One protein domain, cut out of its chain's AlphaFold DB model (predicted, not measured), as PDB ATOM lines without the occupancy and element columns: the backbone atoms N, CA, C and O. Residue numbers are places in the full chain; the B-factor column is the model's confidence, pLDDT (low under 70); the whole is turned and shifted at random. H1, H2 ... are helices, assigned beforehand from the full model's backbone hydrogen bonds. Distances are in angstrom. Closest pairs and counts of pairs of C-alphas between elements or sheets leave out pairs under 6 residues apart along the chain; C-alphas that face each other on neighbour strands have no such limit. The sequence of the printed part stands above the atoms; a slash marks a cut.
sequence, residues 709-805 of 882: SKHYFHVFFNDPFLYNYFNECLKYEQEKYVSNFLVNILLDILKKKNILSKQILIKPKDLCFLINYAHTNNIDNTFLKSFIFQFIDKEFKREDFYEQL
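AT A GLANCE: This is residues 709 to 805 of the 882 residues of a protein of Plasmodium falciparum (isolate 3D7) (UniProt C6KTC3). One long helix, H3, runs through the middle of a stack of crossed helices, with H1 and H2 on one side of it and H4 and H5, running opposite ways, on the other. Short H6 makes the end beyond H5. The printed part has 97 residues with six named helices, H1 to H6 in order, and no named strand: all helix. It is compact, with a radius of gyration of the C-alphas of 12.6 A, and spans 37 by 27 by 22 A.

HOW THE PARTS SIT: H1, residues 710 to 718, and H2, residues 720 to 729, touch only at the corner, and only just, with 3 pairs of C-alphas within 8 A; the closest are Phe 716 and Tyr 723, 5.0 A. H3, residues 735 to 753, is the hub, touching four helices. Its residues 738 to 742 alone touch H2, opposite ways at a steep tilt of 46 degrees; the closest C-alphas are Cys 729 and Val 738, 6.8 A. H4, residues 764 to 777, touches H3 with residues 768 to 771 alone; the closest C-alphas are Tyr 737 and Ile 771, 7.3 A. H5, residues 781 to 791, touches residues 745 to 753 alone of H3; the closest C-alphas are Ile 749 and Phe 789, 5.9 A. H4 and H5 form a helical hairpin at a shallow tilt of 29 degrees, only just touching, with 3 pairs of C-alphas within 8 A. H6, residues 798 to 804, is close to H5 but not clearly touching; C-alphas 787 and 801 are 7.6 A apart. Every O i to N i+4 pair is within hydrogen-bond range in H1, H2, H4, H5 and H6, and 11 of 15 in H3.

IN THESE COORDINATES: H1 begins at C-alpha 710 (16.063, 32.785, -12.485). H3 is 25.2 A long, with a kink of 26 degrees near residue 742; H4 is 19.9 A. H6 ends at C-alpha 804 (-0.454, 2.868, -1.975).

THE WHOLE: The C-alphas farthest apart, Lys 710 and Glu 803, are 38.4 A apart. The printed part has no cut and no long link. In this model, residue 805 is under pLDDT 70.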
ATOM      1  N   SER A 709      18.266  28.405 -12.774       90.43
ATOM      2  CA  SER A 709      17.413  29.327 -13.521       90.43
ATOM      3  C   SER A 709      16.964  30.485 -12.622       90.43
ATOM      4  O   SER A 709      16.798  30.319 -11.411       90.43
ATOM      5  N   LYS A 710      16.647  31.643 -13.219       85.78
ATOM      6  CA  LYS A 710      16.063  32.785 -12.485       85.78
ATOM      7  C   LYS A 710      14.821  32.408 -11.672       85.78
ATOM      8  O   LYS A 710      14.572  33.021 -10.642       85.78
ATOM      9  N   HIS A 711      14.049  31.421 -12.131       90.27
ATOM     10  CA  HIS A 711      12.883  30.926 -11.408       90.27
ATOM     11  C   HIS A 711      13.286  30.213 -10.110       90.27
ATOM     12  O   HIS A 711      12.740  30.532  -9.061       90.27
ATOM     13  N   TYR A 712      14.282  29.325 -10.169       90.88
ATOM     14  CA  TYR A 712      14.760  28.549  -9.018       90.88
ATOM     15  C   TYR A 712      15.375  29.480  -7.974       90.88
ATOM     16  O   TYR A 712      15.006  29.425  -6.803       90.88
ATOM     17  N   PHE A 713      16.228  30.408  -8.425       86.31
ATOM     18  CA  PHE A 713      16.762  31.462  -7.568       86.31
ATOM     19  C   PHE A 713      15.644  32.268  -6.903       86.31
ATOM     20  O   PHE A 713      15.657  32.407  -5.691       86.31
ATOM     21  N   HIS A 714      14.654  32.761  -7.656       83.38
ATOM     22  CA  HIS A 714      13.583  33.584  -7.090       83.38
ATOM     23  C   HIS A 714      12.693  32.830  -6.091       83.38
ATOM     24  O   HIS A 714      12.212  33.442  -5.144       83.38
ATOM     25  N   VAL A 715      12.492  31.520  -6.268       86.93
ATOM     26  CA  VAL A 715      11.772  30.678  -5.300       86.93
ATOM     27  C   VAL A 715      12.556  30.592  -3.988       86.93
ATOM     28  O   VAL A 715      12.075  31.081  -2.972       86.93
ATOM     29  N   PHE A 716      13.792  30.086  -4.011       86.99
ATOM     30  CA  PHE A 716      14.609  29.935  -2.796       86.99
ATOM     31  C   PHE A 716      15.013  31.271  -2.149       86.99
ATOM     32  O   PHE A 716      15.168  31.369  -0.935       86.99
ATOM     33  N   PHE A 717      15.168  32.330  -2.943       83.55
ATOM     34  CA  PHE A 717      15.502  33.660  -2.442       83.55
ATOM     35  C   PHE A 717      14.349  34.312  -1.669       83.55
ATOM     36  O   PHE A 717      14.599  35.049  -0.710       83.55
ATOM     37  N   ASN A 718      13.109  34.045  -2.083       77.33
ATOM     38  CA  ASN A 718      11.895  34.575  -1.466       77.33
ATOM     39  C   ASN A 718      11.336  33.693  -0.341       77.33
ATOM     40  O   ASN A 718      10.459  34.156   0.375       77.33
ATOM     41  N   ASP A 719      11.760  32.433  -0.236       80.87
ATOM     42  CA  ASP A 719      11.214  31.472   0.726       80.87
ATOM     43  C   ASP A 719      12.336  30.896   1.612       80.87
ATOM     44  O   ASP A 719      12.983  29.902   1.246       80.87
ATOM     45  N   PRO A 720      12.596  31.540   2.772       76.73
ATOM     46  CA  PRO A 720      13.570  31.086   3.757       76.73
ATOM     47  C   PRO A 720      13.399  29.645   4.220       76.73
ATOM     48  O   PRO A 720      14.388  28.922   4.379       76.73
ATOM     49  N   PHE A 721      12.153  29.217   4.396       81.69
ATOM     50  CA  PHE A 721      11.823  27.906   4.929       81.69
ATOM     51  C   PHE A 721      12.067  26.821   3.877       81.69
ATOM     52  O   PHE A 721      12.768  25.849   4.160       81.69
ATOM     53  N   LEU A 722      11.629  27.033   2.632       88.73
ATOM     54  CA  LEU A 722      11.831  26.088   1.531       88.73
ATOM     55  C   LEU A 722      13.309  25.904   1.156       88.73
ATOM     56  O   LEU A 722      13.725  24.795   0.820       88.73
ATOM     57  N   TYR A 723      14.136  26.954   1.224       88.04
ATOM     58  CA  TYR A 723      15.582  26.810   1.001       88.04
ATOM     59  C   TYR A 723      16.310  26.204   2.212       88.04
ATOM     60  O   TYR A 723      17.304  25.496   2.034       88.04
ATOM     61  N   ASN A 724      15.842  26.419   3.446       85.82
ATOM     62  CA  ASN A 724      16.366  25.669   4.590       85.82
ATOM     63  C   ASN A 724      16.047  24.172   4.444       85.82
ATOM     64  O   ASN A 724      16.943  23.335   4.517       85.82
ATOM     65  N   TYR A 725      14.801  23.849   4.099       89.86
ATOM     66  CA  TYR A 725      14.343  22.496   3.796       89.86
ATOM     67  C   TYR A 725      15.144  21.850   2.647       89.86
ATOM     68  O   TYR A 725      15.584  20.704   2.753       89.86
ATOM     69  N   PHE A 726      15.428  22.604   1.578       93.38
ATOM     70  CA  PHE A 726      16.354  22.211   0.509       93.38
ATOM     71  C   PHE A 726      17.751  21.861   1.041       93.38
ATOM     72  O   PHE A 726      18.282  20.807   0.700       93.38
ATOM     73  N   ASN A 727      18.342  22.706   1.891       90.11
ATOM     74  CA  ASN A 727      19.663  22.451   2.474       90.11
ATOM     75  C   ASN A 727      19.695  21.198   3.361       90.11
ATOM     76  O   ASN A 727      20.693  20.481   3.355       90.11
ATOM     77  N   GLU A 728      18.615  20.918   4.088       92.46
ATOM     78  CA  GLU A 728      18.473  19.677   4.852       92.46
ATOM     79  C   GLU A 728      18.335  18.455   3.932       92.46
ATOM     80  O   GLU A 728      18.966  17.429   4.180       92.46
ATOM     81  N   CYS A 729      17.608  18.576   2.817       95.21
ATOM     82  CA  CYS A 729      17.521  17.529   1.794       95.21
ATOM     83  C   CYS A 729      18.881  17.225   1.130       95.21
ATOM     84  O   CYS A 729      19.190  16.063   0.865       95.21
ATOM     85  N   LEU A 730      19.738  18.236   0.916       92.35
ATOM     86  CA  LEU A 730      21.088  18.051   0.349       92.35
ATOM     87  C   LEU A 730      22.005  17.137   1.185       92.35
ATOM     88  O   LEU A 730      23.043  16.702   0.685       92.35
ATOM     89  N   LYS A 731      21.657  16.844   2.445       93.83
ATOM     90  CA  LYS A 731      22.384  15.873   3.282       93.83
ATOM     91  C   LYS A 731      22.132  14.420   2.861       93.83
ATOM     92  O   LYS A 731      22.912  13.549   3.238       93.83
ATOM     93  N   TYR A 732      21.060  14.162   2.107       92.91
ATOM     94  CA  TYR A 732      20.577  12.818   1.779       92.91
ATOM     95  C   TYR A 732      20.525  12.530   0.271       92.91
ATOM     96  O   TYR A 732      20.679  11.374  -0.114       92.91
ATOM     97  N   GLU A 733      20.323  13.542  -0.581       91.04
ATOM     98  CA  GLU A 733      20.131  13.365  -2.030       91.04
ATOM     99  C   GLU A 733      20.805  14.482  -2.856       91.04
ATOM    100  O   GLU A 733      21.100  15.569  -2.351       91.04
ATOM    101  N   GLN A 734      21.091  14.227  -4.138       89.55
ATOM    102  CA  GLN A 734      21.823  15.169  -4.992       89.55
ATOM    103  C   GLN A 734      20.992  16.413  -5.336       89.55
ATOM    104  O   GLN A 734      19.819  16.315  -5.705       89.55
ATOM    105  N   GLU A 735      21.648  17.580  -5.339       91.13
ATOM    106  CA  GLU A 735      21.015  18.885  -5.585       91.13
ATOM    107  C   GLU A 735      20.077  18.895  -6.788       91.13
ATOM    108  O   GLU A 735      18.942  19.334  -6.653       91.13
ATOM    109  N   LYS A 736      20.517  18.372  -7.935       89.41
ATOM    110  CA  LYS A 736      19.746  18.409  -9.181       89.41
ATOM    111  C   LYS A 736      18.378  17.731  -9.060       89.41
ATOM    112  O   LYS A 736      17.439  18.144  -9.737       89.41
ATOM    113  N   TYR A 737      18.268  16.680  -8.247       88.28
ATOM    114  CA  TYR A 737      16.997  16.002  -8.005       88.28
ATOM    115  C   TYR A 737      16.154  16.791  -7.006       88.28
ATOM    116  O   TYR A 737      14.995  17.077  -7.293       88.28
ATOM    117  N   VAL A 738      16.753  17.226  -5.894       92.88
ATOM    118  CA  VAL A 738      16.067  18.000  -4.849       92.88
ATOM    119  C   VAL A 738      15.544  19.339  -5.386       92.88
ATOM    120  O   VAL A 738      14.358  19.624  -5.248       92.88
ATOM    121  N   SER A 739      16.369  20.161  -6.041       91.11
ATOM    122  CA  SER A 739      15.955  21.482  -6.539       91.11
ATOM    123  C   SER A 739      14.870  21.377  -7.613       91.11
ATOM    124  O   SER A 739      13.896  22.130  -7.586       91.11
ATOM    125  N   ASN A 740      14.979  20.392  -8.512       90.80
ATOM    126  CA  ASN A 740      13.949  20.108  -9.507       90.80
ATOM    127  C   ASN A 740      12.629  19.675  -8.859       90.80
ATOM    128  O   ASN A 740      11.561  20.139  -9.263       90.80
ATOM    129  N   PHE A 741      12.710  18.825  -7.835       92.41
ATOM    130  CA  PHE A 741      11.553  18.343  -7.101       92.41
ATOM    131  C   PHE A 741      10.844  19.472  -6.345       92.41
ATOM    132  O   PHE A 741       9.651  19.700  -6.546       92.41
ATOM    133  N   LEU A 742      11.577  20.226  -5.523       93.54
ATOM    134  CA  LEU A 742      11.006  21.293  -4.704       93.54
ATOM    135  C   LEU A 742      10.361  22.384  -5.569       93.54
ATOM    136  O   LEU A 742       9.229  22.784  -5.305       93.54
ATOM    137  N   VAL A 743      11.030  22.827  -6.640       92.31
ATOM    138  CA  VAL A 743      10.541  23.950  -7.457       92.31
ATOM    139  C   VAL A 743       9.424  23.546  -8.431       92.31
ATOM    140  O   VAL A 743       8.488  24.322  -8.622       92.31
ATOM    141  N   ASN A 744       9.473  22.356  -9.046       90.41
ATOM    142  CA  ASN A 744       8.496  21.962 -10.080       90.41
ATOM    143  C   ASN A 744       7.337  21.089  -9.555       90.41
ATOM    144  O   ASN A 744       6.302  20.961 -10.224       90.41
ATOM    145  N   ILE A 745       7.530  20.410  -8.421       90.43
ATOM    146  CA  ILE A 745       6.569  19.452  -7.862       90.43
ATOM    147  C   ILE A 745       6.045  19.960  -6.523       90.43
ATOM    148  O   ILE A 745       4.849  20.221  -6.435       90.43
ATOM    149  N   LEU A 746       6.904  20.162  -5.519       92.94
ATOM    150  CA  LEU A 746       6.440  20.547  -4.183       92.94
ATOM    151  C   LEU A 746       5.759  21.923  -4.183       92.94
ATOM    152  O   LEU A 746       4.646  22.048  -3.691       92.94
ATOM    153  N   LEU A 747       6.353  22.928  -4.829       89.81
ATOM    154  CA  LEU A 747       5.781  24.277  -4.928       89.81
ATOM    155  C   LEU A 747       4.420  24.324  -5.656       89.81
ATOM    156  O   LEU A 747       3.637  25.244  -5.436       89.81
ATOM    157  N   ASP A 748       4.135  23.359  -6.536       91.29
ATOM    158  CA  ASP A 748       2.822  23.200  -7.184       91.29
ATOM    159  C   ASP A 748       1.796  22.567  -6.228       91.29
ATOM    160  O   ASP A 748       0.630  22.942  -6.256       91.29
ATOM    161  N   ILE A 749       2.230  21.655  -5.351       91.83
ATOM    162  CA  ILE A 749       1.396  21.037  -4.307       91.83
ATOM    163  C   ILE A 749       1.048  22.059  -3.220       91.83
ATOM    164  O   ILE A 749      -0.134  22.262  -2.957       91.83
ATOM    165  N   LEU A 750       2.052  22.750  -2.661       90.44
ATOM    166  CA  LEU A 750       1.882  23.778  -1.622       90.44
ATOM    167  C   LEU A 750       0.825  24.814  -2.032       90.44
ATOM    168  O   LEU A 750      -0.132  25.056  -1.307       90.44
ATOM    169  N   LYS A 751       0.930  25.341  -3.261       89.74
ATOM    170  CA  LYS A 751      -0.024  26.318  -3.815       89.74
ATOM    171  C   LYS A 751      -1.434  25.775  -4.024       89.74
ATOM    172  O   LYS A 751      -2.378  26.544  -3.929       89.74
ATOM    173  N   LYS A 752      -1.583  24.493  -4.364       91.37
ATOM    174  CA  LYS A 752      -2.903  23.866  -4.566       91.37
ATOM    175  C   LYS A 752      -3.609  23.552  -3.257       91.37
ATOM    176  O   LYS A 752      -4.830  23.514  -3.246       91.37
ATOM    177  N   LYS A 753      -2.839  23.306  -2.197       88.33
ATOM    178  CA  LYS A 753      -3.337  23.033  -0.847       88.33
ATOM    179  C   LYS A 753      -3.359  24.285   0.049       88.33
ATOM    180  O   LYS A 753      -3.751  24.199   1.197       88.33
ATOM    181  N   ASN A 754      -2.937  25.434  -0.483       87.39
ATOM    182  CA  ASN A 754      -2.821  26.722   0.210       87.39
ATOM    183  C   ASN A 754      -1.957  26.713   1.493       87.39
ATOM    184  O   ASN A 754      -2.114  27.570   2.352       87.39
ATOM    185  N   ILE A 755      -1.003  25.782   1.604       85.93
ATOM    186  CA  ILE A 755      -0.104  25.682   2.764       85.93
ATOM    187  C   ILE A 755       1.240  26.366   2.508       85.93
ATOM    188  O   ILE A 755       1.783  26.360   1.395       85.93
ATOM    189  N   LEU A 756       1.812  26.930   3.567       82.68
ATOM    190  CA  LEU A 756       3.127  27.559   3.548       82.68
ATOM    191  C   LEU A 756       4.240  26.510   3.646       82.68
ATOM    192  O   LEU A 756       4.109  25.483   4.306       82.68
ATOM    193  N   SER A 757       5.412  26.819   3.089       83.62
ATOM    194  CA  SER A 757       6.605  25.960   3.190       83.62
ATOM    195  C   SER A 757       7.082  25.709   4.631       83.62
ATOM    196  O   SER A 757       7.921  24.834   4.842       83.62
ATOM    197  N   LYS A 758       6.581  26.465   5.621       79.47
ATOM    198  CA  LYS A 758       6.842  26.234   7.052       79.47
ATOM    199  C   LYS A 758       5.988  25.105   7.657       79.47
ATOM    200  O   LYS A 758       6.436  24.495   8.617       79.47
ATOM    201  N   GLN A 759       4.829  24.793   7.066       83.43
ATOM    202  CA  GLN A 759       3.856  23.784   7.531       83.43
ATOM    203  C   GLN A 759       4.097  22.378   6.931       83.43
ATOM    204  O   GLN A 759       3.253  21.495   7.034       83.43
ATOM    205  N   ILE A 760       5.237  22.143   6.266       87.26
ATOM    206  CA  ILE A 760       5.560  20.827   5.687       87.26
ATOM    207  C   ILE A 760       5.931  19.852   6.814       87.26
ATOM    208  O   ILE A 760       7.044  19.920   7.339       87.26
ATOM    209  N   LEU A 761       5.050  18.895   7.122       87.28
ATOM    210  CA  LEU A 761       5.313  17.865   8.139       87.28
ATOM    211  C   LEU A 761       6.222  16.731   7.631       87.28
ATOM    212  O   LEU A 761       6.906  16.071   8.419       87.28
ATOM    213  N   ILE A 762       6.297  16.518   6.311       89.39
ATOM    214  CA  ILE A 762       7.209  15.530   5.712       89.39
ATOM    215  C   ILE A 762       8.659  15.928   6.012       89.39
ATOM    216  O   ILE A 762       9.178  16.902   5.467       89.39
ATOM    217  N   LYS A 763       9.359  15.134   6.826       90.75
ATOM    218  CA  LYS A 763      10.758  15.382   7.215       90.75
ATOM    219  C   LYS A 763      11.694  15.320   5.981       90.75
ATOM    220  O   LYS A 763      11.524  14.438   5.135       90.75
ATOM    221  N   PRO A 764      12.732  16.183   5.862       92.01
ATOM    222  CA  PRO A 764      13.615  16.255   4.681       92.01
ATOM    223  C   PRO A 764      14.235  14.920   4.243       92.01
ATOM    224  O   PRO A 764      14.364  14.638   3.051       92.01
ATOM    225  N   LYS A 765      14.592  14.071   5.216       92.33
ATOM    226  CA  LYS A 765      15.130  12.720   5.002       92.33
ATOM    227  C   LYS A 765      14.148  11.818   4.251       92.33
ATOM    228  O   LYS A 765      14.557  11.042   3.389       92.33
ATOM    229  N   ASP A 766      12.866  11.925   4.573       91.52
ATOM    230  CA  ASP A 766      11.827  11.062   4.029       91.52
ATOM    231  C   ASP A 766      11.308  11.574   2.681       91.52
ATOM    232  O   ASP A 766      11.086  10.766   1.780       91.52
ATOM    233  N   LEU A 767      11.302  12.894   2.444       91.49
ATOM    234  CA  LEU A 767      11.147  13.407   1.078       91.49
ATOM    235  C   LEU A 767      12.299  12.947   0.169       91.49
ATOM    236  O   LEU A 767      12.065  12.548  -0.971       91.49
ATOM    237  N   CYS A 768      13.540  12.940   0.666       92.52
ATOM    238  CA  CYS A 768      14.675  12.412  -0.095       92.52
ATOM    239  C   CYS A 768      14.533  10.913  -0.389       92.52
ATOM    240  O   CYS A 768      14.832  10.487  -1.503       92.52
ATOM    241  N   PHE A 769      14.007  10.123   0.555       90.81
ATOM    242  CA  PHE A 769      13.635   8.729   0.301       90.81
ATOM    243  C   PHE A 769      12.597   8.614  -0.829       90.81
ATOM    244  O   PHE A 769      12.812   7.834  -1.756       90.81
ATOM    245  N   LEU A 770      11.530   9.423  -0.817       87.64
ATOM    246  CA  LEU A 770      10.516   9.433  -1.879       87.64
ATOM    247  C   LEU A 770      11.105   9.800  -3.253       87.64
ATOM    248  O   LEU A 770      10.821   9.125  -4.246       87.64
ATOM    249  N   ILE A 771      11.965  10.824  -3.317       88.73
ATOM    250  CA  ILE A 771      12.669  11.245  -4.542       88.73
ATOM    251  C   ILE A 771      13.563  10.113  -5.071       88.73
ATOM    252  O   ILE A 771      13.489   9.759  -6.252       88.73
ATOM    253  N   ASN A 772      14.379   9.515  -4.200       88.37
ATOM    254  CA  ASN A 772      15.300   8.440  -4.558       88.37
ATOM    255  C   ASN A 772      14.552   7.182  -5.029       88.37
ATOM    256  O   ASN A 772      14.891   6.598  -6.062       88.37
ATOM    257  N   TYR A 773      13.490   6.801  -4.316       83.91
ATOM    258  CA  TYR A 773      12.653   5.652  -4.644       83.91
ATOM    259  C   TYR A 773      11.924   5.846  -5.979       83.91
ATOM    260  O   TYR A 773      11.897   4.929  -6.804       83.91
ATOM    261  N   ALA A 774      11.396   7.046  -6.240       80.16
ATOM    262  CA  ALA A 774      10.748   7.372  -7.505       80.16
ATOM    263  C   ALA A 774      11.721   7.367  -8.691       80.16
ATOM    264  O   ALA A 774      11.383   6.832  -9.748       80.16
ATOM    265  N   HIS A 775      12.942   7.885  -8.518       79.29
ATOM    266  CA  HIS A 775      13.979   7.830  -9.550       79.29
ATOM    267  C   HIS A 775      14.438   6.386  -9.822       79.29
ATOM    268  O   HIS A 775      14.475   5.949 -10.973       79.29
ATOM    269  N   THR A 776      14.733   5.618  -8.770       80.10
ATOM    270  CA  THR A 776      15.230   4.235  -8.869       80.10
ATOM    271  C   THR A 776      14.204   3.304  -9.522       80.10
ATOM    272  O   THR A 776      14.554   2.517 -10.404       80.10
ATOM    273  N   ASN A 777      12.923   3.444  -9.168       72.07
ATOM    274  CA  ASN A 777      11.837   2.612  -9.697       72.07
ATOM    275  C   ASN A 777      11.132   3.204 -10.939       72.07
ATOM    276  O   ASN A 777      10.239   2.562 -11.491       72.07
ATOM    277  N   ASN A 778      11.553   4.380 -11.426       71.17
ATOM    278  CA  ASN A 778      10.933   5.125 -12.538       71.17
ATOM    279  C   ASN A 778       9.419   5.364 -12.352       71.17
ATOM    280  O   ASN A 778       8.621   5.136 -13.266       71.17
ATOM    281  N   ILE A 779       9.033   5.812 -11.158       71.13
ATOM    282  CA  ILE A 779       7.641   6.093 -10.785       71.13
ATOM    283  C   ILE A 779       7.153   7.370 -11.481       71.13
ATOM    284  O   ILE A 779       7.911   8.315 -11.697       71.13
ATOM    285  N   ASP A 780       5.871   7.401 -11.848       70.74
ATOM    286  CA  ASP A 780       5.254   8.570 -12.471       70.74
ATOM    287  C   ASP A 780       5.152   9.734 -11.467       70.74
ATOM    288  O   ASP A 780       4.578   9.591 -10.386       70.74
ATOM    289  N   ASN A 781       5.639  10.918 -11.855       73.83
ATOM    290  CA  ASN A 781       5.489  12.148 -11.070       73.83
ATOM    291  C   ASN A 781       4.018  12.466 -10.746       73.83
ATOM    292  O   ASN A 781       3.753  13.150  -9.765       73.83
ATOM    293  N   THR A 782       3.063  11.977 -11.542       75.55
ATOM    294  CA  THR A 782       1.620  12.105 -11.282       75.55
ATOM    295  C   THR A 782       1.214  11.388  -9.992       75.55
ATOM    296  O   THR A 782       0.508  11.970  -9.172       75.55
ATOM    297  N   PHE A 783       1.707  10.162  -9.776       75.73
ATOM    298  CA  PHE A 783       1.474   9.426  -8.531       75.73
ATOM    299  C   PHE A 783       2.136  10.137  -7.354       75.73
ATOM    300  O   PHE A 783       1.483  10.405  -6.354       75.73
ATOM    301  N   LEU A 784       3.413  10.505  -7.499       80.40
ATOM    302  CA  LEU A 784       4.159  11.139  -6.415       80.40
ATOM    303  C   LEU A 784       3.561  12.503  -6.018       80.40
ATOM    304  O   LEU A 784       3.552  12.844  -4.839       80.40
ATOM    305  N   LYS A 785       2.986  13.247  -6.979       85.29
ATOM    306  CA  LYS A 785       2.170  14.439  -6.697       85.29
ATOM    307  C   LYS A 785       0.918  14.116  -5.891       85.29
ATOM    308  O   LYS A 785       0.661  14.808  -4.916       85.29
ATOM    309  N   SER A 786       0.162  13.094  -6.293       82.15
ATOM    310  CA  SER A 786      -1.062  12.677  -5.596       82.15
ATOM    311  C   SER A 786      -0.773  12.227  -4.165       82.15
ATOM    312  O   SER A 786      -1.463  12.656  -3.247       82.15
ATOM    313  N   PHE A 787       0.267  11.411  -3.975       83.78
ATOM    314  CA  PHE A 787       0.683  10.925  -2.663       83.78
ATOM    315  C   PHE A 787       1.087  12.091  -1.750       83.78
ATOM    316  O   PHE A 787       0.527  12.260  -0.675       83.78
ATOM    317  N   ILE A 788       2.001  12.961  -2.193       87.72
ATOM    318  CA  ILE A 788       2.452  14.076  -1.348       87.72
ATOM    319  C   ILE A 788       1.313  15.068  -1.080       87.72
ATOM    320  O   ILE A 788       1.210  15.553   0.035       87.72
ATOM    321  N   PHE A 789       0.406  15.326  -2.028       87.43
ATOM    322  CA  PHE A 789      -0.766  16.178  -1.775       87.43
ATOM    323  C   PHE A 789      -1.653  15.656  -0.621       87.43
ATOM    324  O   PHE A 789      -2.234  16.456   0.113       87.43
ATOM    325  N   GLN A 790      -1.719  14.335  -0.427       83.96
ATOM    326  CA  GLN A 790      -2.476  13.696   0.655       83.96
ATOM    327  C   GLN A 790      -1.749  13.697   2.017       83.96
ATOM    328  O   GLN A 790      -2.425  13.675   3.040       83.96
ATOM    329  N   PHE A 791      -0.408  13.723   2.037       84.78
ATOM    330  CA  PHE A 791       0.413  13.520   3.247       84.78
ATOM    331  C   PHE A 791       1.366  14.681   3.602       84.78
ATOM    332  O   PHE A 791       2.212  14.536   4.478       84.78
ATOM    333  N   ILE A 792       1.304  15.827   2.919       85.22
ATOM    334  CA  ILE A 792       2.229  16.959   3.149       85.22
ATOM    335  C   ILE A 792       2.043  17.660   4.510       85.22
ATOM    336  O   ILE A 792       2.993  18.219   5.055       85.22
ATOM    337  N   ASP A 793       0.826  17.567   5.027       81.51
ATOM    338  CA  ASP A 793       0.228  18.095   6.258       81.51
ATOM    339  C   ASP A 793      -0.049  16.989   7.293       81.51
ATOM    340  O   ASP A 793      -0.751  17.212   8.270       81.51
ATOM    341  N   LYS A 794       0.468  15.774   7.074       83.44
ATOM    342  CA  LYS A 794       0.338  14.638   7.999       83.44
ATOM    343  C   LYS A 794       1.715  14.058   8.289       83.44
ATOM    344  O   LYS A 794       2.639  14.216   7.488       83.44
ATOM    345  N   GLU A 795       1.887  13.380   9.424       78.41
ATOM    346  CA  GLU A 795       3.162  12.706   9.672       78.41
ATOM    347  C   GLU A 795       3.359  11.571   8.655       78.41
ATOM    348  O   GLU A 795       2.579  10.623   8.587       78.41
ATOM    349  N   PHE A 796       4.426  11.667   7.862       81.32
ATOM    350  CA  PHE A 796       4.755  10.657   6.864       81.32
ATOM    351  C   PHE A 796       5.228   9.353   7.518       81.32
ATOM    352  O   PHE A 796       6.308   9.302   8.115       81.32
ATOM    353  N   LYS A 797       4.466   8.276   7.306       82.29
ATOM    354  CA  LYS A 797       4.868   6.896   7.595       82.29
ATOM    355  C   LYS A 797       5.208   6.175   6.288       82.29
ATOM    356  O   LYS A 797       4.668   6.473   5.221       82.29
ATOM    357  N   ARG A 798       6.167   5.248   6.340       80.86
ATOM    358  CA  ARG A 798       6.652   4.542   5.134       80.86
ATOM    359  C   ARG A 798       5.675   3.464   4.697       80.86
ATOM    360  O   ARG A 798       5.573   3.165   3.513       80.86
ATOM    361  N   GLU A 799       4.976   2.915   5.672       79.37
ATOM    362  CA  GLU A 799       3.909   1.937   5.583       79.37
ATOM    363  C   GLU A 799       2.803   2.473   4.662       79.37
ATOM    364  O   GLU A 799       2.569   1.880   3.611       79.37
ATOM    365  N   ASP A 800       2.269   3.667   4.945       76.78
ATOM    366  CA  ASP A 800       1.258   4.359   4.128       76.78
ATOM    367  C   ASP A 800       1.690   4.515   2.659       76.78
ATOM    368  O   ASP A 800       0.899   4.337   1.728       76.78
ATOM    369  N   PHE A 801       2.972   4.818   2.425       78.06
ATOM    370  CA  PHE A 801       3.528   4.892   1.075       78.06
ATOM    371  C   PHE A 801       3.554   3.522   0.393       78.06
ATOM    372  O   PHE A 801       3.145   3.417  -0.761       78.06
ATOM    373  N   TYR A 802       3.998   2.468   1.081       73.64
ATOM    374  CA  TYR A 802       4.017   1.114   0.527       73.64
ATOM    375  C   TYR A 802       2.613   0.539   0.292       73.64
ATOM    376  O   TYR A 802       2.417  -0.156  -0.703       73.64
ATOM    377  N   GLU A 803       1.619   0.862   1.121       71.11
ATOM    378  CA  GLU A 803       0.230   0.427   0.916       71.11
ATOM    379  C   GLU A 803      -0.407   1.038  -0.340       71.11
ATOM    380  O   GLU A 803      -1.167   0.367  -1.048       71.11
ATOM    381  N   GLN A 804      -0.043   2.276  -0.696       70.16
ATOM    382  CA  GLN A 804      -0.454   2.868  -1.975       70.16
ATOM    383  C   GLN A 804       0.262   2.261  -3.195       70.16
ATOM    384  O   GLN A 804      -0.199   2.430  -4.326       70.16
ATOM    385  N   LEU A 805       1.360   1.523  -2.999       65.94
ATOM    386  CA  LEU A 805       2.155   0.911  -4.064       65.94
ATOM    387  C   LEU A 805       1.726  -0.535  -4.352       65.94
ATOM    388  O   LEU A 805       2.415  -1.503  -4.019       65.94
TER     389      LEU A 805